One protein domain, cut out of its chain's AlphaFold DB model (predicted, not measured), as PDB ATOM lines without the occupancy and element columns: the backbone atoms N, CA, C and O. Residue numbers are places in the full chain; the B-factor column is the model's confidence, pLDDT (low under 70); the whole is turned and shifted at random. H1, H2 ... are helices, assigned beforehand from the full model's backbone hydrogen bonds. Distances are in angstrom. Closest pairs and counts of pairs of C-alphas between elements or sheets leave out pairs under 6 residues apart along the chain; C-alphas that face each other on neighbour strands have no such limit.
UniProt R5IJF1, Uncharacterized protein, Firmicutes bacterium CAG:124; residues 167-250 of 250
ATOM      1  N   GLY A 167     179.332 124.055 108.830       90.50
ATOM      2  CA  GLY A 167     178.070 124.437 108.190       90.50
ATOM      3  C   GLY A 167     177.434 123.290 107.394       90.50
ATOM      4  O   GLY A 167     178.081 122.280 107.120       90.50
ATOM      5  N   GLU A 168     176.175 123.468 106.984       92.06
ATOM      6  CA  GLU A 168     175.391 122.435 106.284       92.06
ATOM      7  C   GLU A 168     176.078 121.916 105.010       92.06
ATOM      8  O   GLU A 168     176.091 120.710 104.774       92.06
ATOM      9  N   ASP A 169     176.711 122.799 104.228       92.44
ATOM     10  CA  ASP A 169     177.415 122.417 102.995       92.44
ATOM     11  C   ASP A 169     178.606 121.494 103.260       92.44
ATOM     12  O   ASP A 169     178.818 120.518 102.540       92.44
ATOM     13  N   GLU A 170     179.373 121.775 104.314       94.94
ATOM     14  CA  GLU A 170     180.532 120.968 104.690       94.94
ATOM     15  C   GLU A 170     180.111 119.629 105.284       94.94
ATOM     16  O   GLU A 170     180.651 118.593 104.900       94.94
ATOM     17  N   GLN A 171     179.082 119.628 106.135       94.69
ATOM     18  CA  GLN A 171     178.486 118.396 106.651       94.69
ATOM     19  C   GLN A 171     177.980 117.493 105.529       94.69
ATOM     20  O   GLN A 171     178.266 116.292 105.516       94.69
ATOM     21  N   ALA A 172     177.246 118.065 104.571       94.38
ATOM     22  CA  ALA A 172     176.761 117.331 103.414       94.38
ATOM     23  C   ALA A 172     177.932 116.787 102.587       94.38
ATOM     24  O   ALA A 172     177.926 115.609 102.226       94.38
ATOM     25  N   CYS A 173     178.955 117.608 102.333       96.06
ATOM     26  CA  CYS A 173     180.134 117.203 101.575       96.06
ATOM     27  C   CYS A 173     180.873 116.037 102.221       96.06
ATOM     28  O   CYS A 173     181.066 115.010 101.568       96.06
ATOM     29  N   ALA A 174     181.201 116.157 103.508       96.06
ATOM     30  CA  ALA A 174     181.860 115.114 104.279       96.06
ATOM     31  C   ALA A 174     181.070 113.800 104.229       96.06
ATOM     32  O   ALA A 174     181.611 112.766 103.840       96.06
ATOM     33  N   ALA A 175     179.767 113.845 104.522       94.81
ATOM     34  CA  ALA A 175     178.920 112.656 104.542       94.81
ATOM     35  C   ALA A 175     178.796 111.981 103.164       94.81
ATOM     36  O   ALA A 175     178.832 110.751 103.061       94.81
ATOM     37  N   ILE A 176     178.633 112.769 102.098       96.00
ATOM     38  CA  ILE A 176     178.491 112.254 100.731       96.00
ATOM     39  C   ILE A 176     179.809 111.657 100.246       96.00
ATOM     40  O   ILE A 176     179.821 110.539  99.726       96.00
ATOM     41  N   MET A 177     180.915 112.378 100.414       97.62
ATOM     42  CA  MET A 177     182.213 111.941  99.916       97.62
ATOM     43  C   MET A 177     182.770 110.766 100.717       97.62
ATOM     44  O   MET A 177     183.260 109.827 100.097       97.62
ATOM     45  N   ASP A 178     182.607 110.723 102.042       96.31
ATOM     46  CA  ASP A 178     182.974 109.537 102.828       96.31
ATOM     47  C   ASP A 178     182.190 108.309 102.356       96.31
ATOM     48  O   ASP A 178     182.762 107.241 102.143       96.31
ATOM     49  N   LYS A 179     180.884 108.461 102.096       96.19
ATOM     50  CA  LYS A 179     180.062 107.378 101.544       96.19
ATOM     51  C   LYS A 179     180.565 106.914 100.173       96.19
ATOM     52  O   LYS A 179     180.647 105.707  99.950       96.19
ATOM     53  N   CYS A 180     180.920 107.843  99.283       97.38
ATOM     54  CA  CYS A 180     181.537 107.530  97.994       97.38
ATOM     55  C   CYS A 180     182.827 106.724  98.176       97.38
ATOM     56  O   CYS A 180     182.972 105.662  97.575       97.38
ATOM     57  N   LEU A 181     183.753 107.206  99.008       97.81
ATOM     58  CA  LEU A 181     185.060 106.578  99.183       97.81
ATOM     59  C   LEU A 181     184.957 105.208  99.863       97.81
ATOM     60  O   LEU A 181     185.612 104.269  99.420       97.81
ATOM     61  N   TYR A 182     184.090 105.043 100.866       96.19
ATOM     62  CA  TYR A 182     183.846 103.737 101.491       96.19
ATOM     63  C   TYR A 182     183.211 102.734 100.530       96.19
ATOM     64  O   TYR A 182     183.525 101.544 100.584       96.19
ATOM     65  N   ARG A 183     182.329 103.185  99.628       97.56
ATOM     66  CA  ARG A 183     181.804 102.319  98.568       97.56
ATOM     67  C   ARG A 183     182.917 101.903  97.605       97.56
ATOM     68  O   ARG A 183     183.053 100.716  97.334       97.56
ATOM     69  N   LEU A 184     183.723 102.852  97.129       97.81
ATOM     70  CA  LEU A 184     184.849 102.563  96.235       97.81
ATOM     71  C   LEU A 184     185.867 101.610  96.876       97.81
ATOM     72  O   LEU A 184     186.404 100.738  96.199       97.81
ATOM     73  N   GLU A 185     186.098 101.732  98.184       96.56
ATOM     74  CA  GLU A 185     186.978 100.838  98.940       96.56
ATOM     75  C   GLU A 185     186.435  99.402  98.936       96.56
ATOM     76  O   GLU A 185     187.182  98.456  98.692       96.56
ATOM     77  N   GLN A 186     185.120  99.231  99.125       96.06
ATOM     78  CA  GLN A 186     184.450  97.927  99.038       96.06
ATOM     79  C   GLN A 186     184.455  97.351  97.614       96.06
ATOM     80  O   GLN A 186     184.494  96.132  97.444       96.06
ATOM     81  N   GLU A 187     184.413  98.216  96.601       96.69
ATOM     82  CA  GLU A 187     184.504  97.850  95.183       96.69
ATOM     83  C   GLU A 187     185.951  97.546  94.741       96.69
ATOM     84  O   GLU A 187     186.152  96.920  93.703       96.69
ATOM     85  N   GLY A 188     186.959  97.915  95.543       96.19
ATOM     86  CA  GLY A 188     188.381  97.716  95.240       96.19
ATOM     87  C   GLY A 188     188.987  98.774  94.309       96.19
ATOM     88  O   GLY A 188     190.091  98.582  93.799       96.19
ATOM     89  N   GLU A 189     188.299  99.896  94.104       96.94
ATOM     90  CA  GLU A 189     188.654 100.974  93.170       96.94
ATOM     91  C   GLU A 189     189.713 101.931  93.760       96.94
ATOM     92  O   GLU A 189     189.522 103.145  93.866       96.94
ATOM     93  N   MET A 190     190.861 101.383  94.173       96.38
ATOM     94  CA  MET A 190     191.903 102.133  94.894       96.38
ATOM     95  C   MET A 190     192.564 103.231  94.053       96.38
ATOM     96  O   MET A 190     192.933 104.273  94.591       96.38
ATOM     97  N   GLU A 191     192.706 103.022  92.741       97.19
ATOM     98  CA  GLU A 191     193.259 104.039  91.836       97.19
ATOM     99  C   GLU A 191     192.329 105.253  91.733       97.19
ATOM    100  O   GLU A 191     192.788 106.395  91.768       97.19
ATOM    101  N   LEU A 192     191.015 105.011  91.683       97.75
ATOM    102  CA  LEU A 192     190.011 106.067  91.658       97.75
ATOM    103  C   LEU A 192     189.980 106.836  92.984       97.75
ATOM    104  O   LEU A 192     189.945 108.063  92.972       97.75
ATOM    105  N   ILE A 193     190.054 106.137  94.120       98.06
ATOM    106  CA  ILE A 193     190.173 106.773  95.441       98.06
ATOM    107  C   ILE A 193     191.406 107.674  95.492       98.06
ATOM    108  O   ILE A 193     191.294 108.833  95.880       98.06
ATOM    109  N   ALA A 194     192.570 107.170  95.074       97.38
ATOM    110  CA  ALA A 194     193.804 107.946  95.082       97.38
ATOM    111  C   ALA A 194     193.689 109.210  94.215       97.38
ATOM    112  O   ALA A 194     194.074 110.287  94.662       97.38
ATOM    113  N   ALA A 195     193.103 109.098  93.018       98.06
ATOM    114  CA  ALA A 195     192.888 110.231  92.120       98.06
ATOM    115  C   ALA A 195     191.902 111.271  92.689       98.06
ATOM    116  O   ALA A 195     192.114 112.477  92.538       98.06
ATOM    117  N   LEU A 196     190.846 110.822  93.378       98.00
ATOM    118  CA  LEU A 196     189.911 111.710  94.071       98.00
ATOM    119  C   LEU A 196     190.608 112.443  95.223       98.00
ATOM    120  O   LEU A 196     190.560 113.668  95.269       98.00
ATOM    121  N   LEU A 197     191.322 111.720  96.093       97.12
ATOM    122  CA  LEU A 197     192.051 112.299  97.229       97.12
ATOM    123  C   LEU A 197     193.191 113.233  96.804       97.12
ATOM    124  O   LEU A 197     193.491 114.179  97.523       97.12
ATOM    125  N   SER A 198     193.804 113.011  95.635       95.94
ATOM    126  CA  SER A 198     194.781 113.945  95.058       95.94
ATOM    127  C   SER A 198     194.143 115.190  94.433       95.94
ATOM    128  O   SER A 198     194.857 116.074  93.966       95.94
ATOM    129  N   GLY A 199     192.812 115.240  94.369       96.94
ATOM    130  CA  GLY A 199     192.069 116.344  93.787       96.94
ATOM    131  C   GLY A 199     192.128 116.403  92.267       96.94
ATOM    132  O   GLY A 199     192.104 117.497  91.716       96.94
ATOM    133  N   ASP A 200     192.186 115.277  91.551       98.00
ATOM    134  CA  ASP A 200     192.136 115.322  90.085       98.00
ATOM    135  C   ASP A 200     190.743 115.757  89.588       98.00
ATOM    136  O   ASP A 200     189.746 115.035  89.700       98.00
ATOM    137  N   GLU A 201     190.671 116.960  89.012       97.75
ATOM    138  CA  GLU A 201     189.413 117.576  88.576       97.75
ATOM    139  C   GLU A 201     188.703 116.753  87.495       97.75
ATOM    140  O   GLU A 201     187.472 116.633  87.495       97.75
ATOM    141  N   THR A 202     189.465 116.181  86.560       97.56
ATOM    142  CA  THR A 202     188.905 115.392  85.454       97.56
ATOM    143  C   THR A 202     188.230 114.136  85.990       97.56
ATOM    144  O   THR A 202     187.087 113.840  85.628       97.56
ATOM    145  N   THR A 203     188.910 113.443  86.898       97.44
ATOM    146  CA  THR A 203     188.410 112.258  87.584       97.44
ATOM    147  C   THR A 203     187.156 112.585  88.378       97.44
ATOM    148  O   THR A 203     186.144 111.914  88.186       97.44
ATOM    149  N   PHE A 204     187.152 113.653  89.186       97.69
ATOM    150  CA  PHE A 204     185.955 114.041  89.938       97.69
ATOM    151  C   PHE A 204     184.769 114.361  89.012       97.69
ATOM    152  O   PHE A 204     183.652 113.885  89.229       97.69
ATOM    153  N   LYS A 205     184.994 115.131  87.938       96.25
ATOM    154  CA  LYS A 205     183.939 115.485  86.973       96.25
ATOM    155  C   LYS A 205     183.355 114.271  86.263       96.25
ATOM    156  O   LYS A 205     182.162 114.285  85.965       96.25
ATOM    157  N   LEU A 206     184.159 113.251  85.977       96.50
ATOM    158  CA  LEU A 206     183.660 111.993  85.434       96.50
ATOM    159  C   LEU A 206     182.892 111.216  86.509       96.50
ATOM    160  O   LEU A 206     181.738 110.842  86.293       96.50
ATOM    161  N   PHE A 207     183.500 111.049  87.683       96.38
ATOM    162  CA  PHE A 207     182.947 110.311  88.812       96.38
ATOM    163  C   PHE A 207     181.564 110.824  89.224       96.38
ATOM    164  O   PHE A 207     180.627 110.032  89.313       96.38
ATOM    165  N   ARG A 208     181.375 112.144  89.361       95.12
ATOM    166  CA  ARG A 208     180.083 112.734  89.765       95.12
ATOM    167  C   ARG A 208     178.924 112.406  88.815       95.12
ATOM    168  O   ARG A 208     177.770 112.498  89.210       95.12
ATOM    169  N   THR A 209     179.210 112.067  87.552       94.00
ATOM    170  CA  THR A 209     178.169 111.707  86.567       94.00
ATOM    171  C   THR A 209     177.717 110.253  86.681       94.00
ATOM    172  O   THR A 209     176.681 109.894  86.127       94.00
ATOM    173  N   GLN A 210     178.490 109.426  87.385       93.00
ATOM    174  CA  GLN A 210     178.293 107.980  87.491       93.00
ATOM    175  C   GLN A 210     177.945 107.556  88.920       93.00
ATOM    176  O   GLN A 210     177.186 106.610  89.113       93.00
ATOM    177  N   ALA A 211     178.490 108.255  89.918       92.94
ATOM    178  CA  ALA A 211     178.304 107.940  91.322       92.94
ATOM    179  C   ALA A 211     176.842 108.171  91.747       92.94
ATOM    180  O   ALA A 211     176.345 109.299  91.628       92.94
ATOM    181  N   PRO A 212     176.141 107.145  92.271       93.31
ATOM    182  CA  PRO A 212     174.743 107.270  92.685       93.31
ATOM    183  C   PRO A 212     174.542 108.304  93.801       93.31
ATOM    184  O   PRO A 212     173.457 108.863  93.929       93.31
ATOM    185  N   GLU A 213     175.578 108.580  94.594       93.62
ATOM    186  CA  GLU A 213     175.557 109.594  95.647       93.62
ATOM    187  C   GLU A 213     175.580 111.036  95.110       93.62
ATOM    188  O   GLU A 213     175.072 111.933  95.776       93.62
ATOM    189  N   LEU A 214     176.147 111.261  93.919       92.75
ATOM    190  CA  LEU A 214     176.428 112.599  93.375       92.75
ATOM    191  C   LEU A 214     175.585 112.954  92.147       92.75
ATOM    192  O   LEU A 214     175.339 114.129  91.892       92.75
ATOM    193  N   VAL A 215     175.101 111.962  91.393       91.25
ATOM    194  CA  VAL A 215     174.400 112.180  90.114       91.25
ATOM    195  C   VAL A 215     173.145 113.058  90.241       91.25
ATOM    196  O   VAL A 215     172.739 113.715  89.282       91.25
ATOM    197  N   HIS A 216     172.537 113.102  91.427       88.69
ATOM    198  CA  HIS A 216     171.341 113.896  91.719       88.69
ATOM    199  C   HIS A 216     171.634 115.246  92.392       88.69
ATOM    200  O   HIS A 216     170.692 115.975  92.700       88.69
ATOM    201  N   LEU A 217     172.907 115.590  92.604       90.19
ATOM    202  CA  LEU A 217     173.339 116.794  93.310       90.19
ATOM    203  C   LEU A 217     174.108 117.716  92.354       90.19
ATOM    204  O   LEU A 217     175.332 117.621  92.250       90.19
ATOM    205  N   PRO A 218     173.418 118.610  91.621       82.94
ATOM    206  CA  PRO A 218     174.079 119.522  90.688       82.94
ATOM    207  C   PRO A 218     175.040 120.494  91.390       82.94
ATOM    208  O   PRO A 218     176.019 120.912  90.775       82.94
ATOM    209  N   ASP A 219     174.790 120.794  92.667       86.50
ATOM    210  CA  ASP A 219     175.600 121.699  93.489       86.50
ATOM    211  C   ASP A 219     176.926 121.066  93.953       86.50
ATOM    212  O   ASP A 219     177.846 121.785  94.342       86.50
ATOM    213  N   ALA A 220     177.081 119.738  93.821       91.00
ATOM    214  CA  ALA A 220     178.318 119.008  94.107       91.00
ATOM    215  C   ALA A 220     179.363 119.204  92.989       91.00
ATOM    216  O   ALA A 220     179.775 118.281  92.274       91.00
ATOM    217  N   THR A 221     179.747 120.460  92.792       95.88
ATOM    218  CA  THR A 221     180.788 120.880  91.857       95.88
ATOM    219  C   THR A 221     182.176 120.490  92.367       95.88
ATOM    220  O   THR A 221     182.358 120.135  93.529       95.88
ATOM    221  N   TYR A 222     183.180 120.564  91.491       96.75
ATOM    222  CA  TYR A 222     184.565 120.322  91.901       96.75
ATOM    223  C   TYR A 222     185.050 121.363  92.924       96.75
ATOM    224  O   TYR A 222     185.696 120.997  93.892       96.75
ATOM    225  N   GLU A 223     184.671 122.637  92.775       97.06
ATOM    226  CA  GLU A 223     185.014 123.687  93.747       97.06
ATOM    227  C   GLU A 223     184.389 123.421  95.123       97.06
ATOM    228  O   GLU A 223     185.057 123.563  96.145       97.06
ATOM    229  N   TRP A 224     183.132 122.969  95.147       95.81
ATOM    230  CA  TRP A 224     182.467 122.540  96.374       95.81
ATOM    231  C   TRP A 224     183.207 121.371  97.034       95.81
ATOM    232  O   TRP A 224     183.476 121.414  98.231       95.81
ATOM    233  N   TYR A 225     183.606 120.367  96.247       97.06
ATOM    234  CA  TYR A 225     184.397 119.238  96.732       97.06
ATOM    235  C   TYR A 225     185.755 119.669  97.299       97.06
ATOM    236  O   TYR A 225     186.127 119.233  98.387       97.06
ATOM    237  N   CYS A 226     186.481 120.553  96.610       97.44
ATOM    238  CA  CYS A 226     187.758 121.056  97.108       97.44
ATOM    239  C   CYS A 226     187.575 121.776  98.442       97.44
ATOM    240  O   CYS A 226     188.138 121.362  99.451       97.44
ATOM    241  N   ARG A 227     186.695 122.780  98.462       96.44
ATOM    242  CA  ARG A 227     186.493 123.656  99.615       96.44
ATOM    243  C   ARG A 227     186.013 122.914 100.859       96.44
ATOM    244  O   ARG A 227     186.427 123.242 101.968       96.44
ATOM    245  N   HIS A 228     185.088 121.975 100.683       96.25
ATOM    246  CA  HIS A 228     184.391 121.335 101.796       96.25
ATOM    247  C   HIS A 228     184.916 119.939 102.134       96.25
ATOM    248  O   HIS A 228     184.565 119.416 103.187       96.25
ATOM    249  N   TYR A 229     185.758 119.343 101.283       97.12
ATOM    250  CA  TYR A 229     186.356 118.038 101.543       97.12
ATOM    251  C   TYR A 229     187.884 118.060 101.509       97.12
ATOM    252  O   TYR A 229     188.510 117.762 102.521       97.12
ATOM    253  N   LEU A 230     188.488 118.397 100.363       96.88
ATOM    254  CA  LEU A 230     189.940 118.261 100.160       96.88
ATOM    255  C   LEU A 230     190.769 119.258 100.969       96.88
ATOM    256  O   LEU A 230     191.800 118.879 101.513       96.88
ATOM    257  N   ASP A 231     190.303 120.501 101.071       94.94
ATOM    258  CA  ASP A 231     190.959 121.569 101.833       94.94
ATOM    259  C   ASP A 231     190.751 121.407 103.352       94.94
ATOM    260  O   ASP A 231     191.207 122.222 104.156       94.94
ATOM    261  N   ARG A 232     190.033 120.354 103.757       94.50
ATOM    262  CA  ARG A 232     189.799 119.952 105.145       94.50
ATOM    263  C   ARG A 232     190.582 118.680 105.466       94.50
ATOM    264  O   ARG A 232     191.294 118.125 104.638       94.50
ATOM    265  N   TYR A 233     190.427 118.168 106.684       95.19
ATOM    266  CA  TYR A 233     191.149 116.977 107.149       95.19
ATOM    267  C   TYR A 233     190.418 115.650 106.861       95.19
ATOM    268  O   TYR A 233     190.857 114.589 107.310       95.19
ATOM    269  N   TYR A 234     189.335 115.668 106.073       96.81
ATOM    270  CA  TYR A 234     188.599 114.459 105.681       96.81
ATOM    271  C   TYR A 234     189.421 113.463 104.836       96.81
ATOM    272  O   TYR A 234     189.334 112.263 105.110       96.81
ATOM    273  N   PRO A 235     190.298 113.886 103.897       96.75
ATOM    274  CA  PRO A 235     191.225 112.979 103.219       96.75
ATOM    275  C   PRO A 235     192.115 112.213 104.200       96.75
ATOM    276  O   PRO A 235     192.268 110.997 104.089       96.75
ATOM    277  N   VAL A 236     192.655 112.907 105.209       96.06
ATOM    278  CA  VAL A 236     193.467 112.288 106.265       96.06
ATOM    279  C   VAL A 236     192.618 111.302 107.059       96.06
ATOM    280  O   VAL A 236     193.035 110.163 107.254       96.06
ATOM    281  N   ARG A 237     191.400 111.689 107.456       96.19
ATOM    282  CA  ARG A 237     190.451 110.799 108.138       96.19
ATOM    283  C   ARG A 237     190.211 109.506 107.359       96.19
ATOM    284  O   ARG A 237     190.289 108.426 107.947       96.19
ATOM    285  N   PHE A 238     189.980 109.602 106.052       96.81
ATOM    286  CA  PHE A 238     189.814 108.436 105.190       96.81
ATOM    287  C   PHE A 238     191.085 107.571 105.143       96.81
ATOM    288  O   PHE A 238     191.003 106.358 105.330       96.81
ATOM    289  N   ILE A 239     192.264 108.177 104.962       95.81
ATOM    290  CA  ILE A 239     193.550 107.455 104.956       95.81
ATOM    291  C   ILE A 239     193.743 106.684 106.267       95.81
ATOM    292  O   ILE A 239     194.113 105.512 106.247       95.81
ATOM    293  N   LEU A 240     193.467 107.311 107.413       96.69
ATOM    294  CA  LEU A 240     193.579 106.660 108.716       96.69
ATOM    295  C   LEU A 240     192.571 105.508 108.865       96.69
ATOM    296  O   LEU A 240     192.953 104.424 109.311       96.69
ATOM    297  N   HIS A 241     191.321 105.703 108.437       95.62
ATOM    298  CA  HIS A 241     190.308 104.644 108.414       95.62
ATOM    299  C   HIS A 241     190.765 103.442 107.575       95.62
ATOM    300  O   HIS A 241     190.737 102.312 108.059       95.62
ATOM    301  N   HIS A 242     191.265 103.680 106.358       95.00
ATOM    302  CA  HIS A 242     191.793 102.634 105.475       95.00
ATOM    303  C   HIS A 242     192.956 101.856 106.119       95.00
ATOM    304  O   HIS A 242     193.141 100.661 105.897       95.00
ATOM    305  N   GLN A 243     193.733 102.518 106.981       95.81
ATOM    306  CA  GLN A 243     194.799 101.895 107.766       95.81
ATOM    307  C   GLN A 243     194.292 101.101 108.987       95.81
ATOM    308  O   GLN A 243     195.111 100.552 109.727       95.81
ATOM    309  N   GLY A 244     192.978 101.002 109.200       94.75
ATOM    310  CA  GLY A 244     192.354 100.273 110.306       94.75
ATOM    311  C   GLY A 244     192.251 101.071 111.606       94.75
ATOM    312  O   GLY A 244     192.125 100.478 112.677       94.75
ATOM    313  N   ILE A 245     192.351 102.403 111.545       96.75
ATOM    314  CA  ILE A 245     192.193 103.269 112.716       96.75
ATOM    315  C   ILE A 245     190.708 103.587 112.901       96.75
ATOM    316  O   ILE A 245     190.053 104.122 112.010       96.75
ATOM    317  N   GLU A 246     190.184 103.262 114.081       93.00
ATOM    318  CA  GLU A 246     188.786 103.501 114.439       93.00
ATOM    319  C   GLU A 246     188.598 104.851 115.136       93.00
ATOM    320  O   GLU A 246     189.323 105.188 116.081       93.00
ATOM    321  N   PHE A 247     187.567 105.578 114.705       93.19
ATOM    322  CA  PHE A 247     187.155 106.861 115.265       93.19
ATOM    323  C   PHE A 247     185.950 106.694 116.198       93.19
ATOM    324  O   PHE A 247     184.972 106.041 115.813       93.19
ATOM    325  N   PRO A 248     185.970 107.287 117.405       89.12
ATOM    326  CA  PRO A 248     184.789 107.329 118.252       89.12
ATOM    327  C   PRO A 248     183.743 108.253 117.612       89.12
ATOM    328  O   PRO A 248     184.057 109.369 117.199       89.12
ATOM    329  N   ARG A 249     182.498 107.779 117.518       78.38
ATOM    330  CA  ARG A 249     181.363 108.558 117.000       78.38
ATOM    331  C   ARG A 249     180.596 109.189 118.159       78.38
ATOM    332  O   ARG A 249     180.416 108.523 119.181       78.38
ATOM    333  N   ALA A 250     180.193 110.448 117.990       69.44
ATOM    334  CA  ALA A 250     179.341 111.177 118.930       69.44
ATOM    335  C   ALA A 250     177.881 110.689 118.922       69.44
ATOM    336  O   ALA A 250     177.428 110.147 117.884       69.44
TER     337      ALA A 250
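Overview. This is residues 167 to 250 of the 250 residues of an uncharacterized protein of Firmicutes bacterium CAG:124 (UniProt R5IJF1). Three helices, the long H1 and the shorter H2 and H5, run roughly along one another, with H2 folded back beside the last part of H1 as a helical hairpin. H4 crosses the first part of H1, while H3 lies farther out, packed on H2 and away from H1. The printed part has 84 residues with five named helices, H1 to H5 in order, and no named strand: all helix. It is compact and rounded, with a radius of gyration of the C-alphas of 12.2 A and spans of 32 by 31 by 20 A.

Along the chain. H1, residues 168 to 187, begins at C-alpha 168 (175.391, 122.435, 106.284) and is 28.5 A long. H2 is residues 190 to 197, 10.4 A; H3 is residues 201 to 210, 14.7 A; H4 is residues 222 to 230, 10.1 A. H5, residues 234 to 242, 12.3 A, ends at C-alpha 242 (191.793, 102.634, 105.475).

Arrangement. H1 is the hub. With residues 181 to 185 alone it touches H2, opposite ways at a shallow tilt of 15 degrees; their closest C-alphas, of Leu 181 and Ile 193, are 6.3 A apart. H2 touches H3 at a steep tilt of 65 degrees, closest at the C-alphas of Leu 196 and Phe 204, 6.2 A. H1 and H3 are apart. With residues 169 to 177 alone H1 touches H4, about perpendicular at 84 degrees; the closest C-alphas, of Glu 170 and His 228, are 4.8 A apart. H3 and H4 only just touch, with 3 pairs of C-alphas within 8 A, closest at Glu 201 and Tyr 222, 6.5 A. H1, with residues 174 to 181 alone, and H5 only just touch, also with 3 pairs, closest at the C-alphas of Ala 174 and Tyr 234, 6.9 A. Every O i to N i+4 pair is within hydrogen-bond range in H1, H2, H4 and H5, and 4 of 6 in H3.

Size, cuts and confidence. The C-alphas farthest apart, of Thr 202 and Ala 250, are 35.1 A apart. The printed part has no cut, and its one long link joins H3 to H4. The mean pLDDT of the printed part is 94.8; residue 250, the chain's last, is under 70.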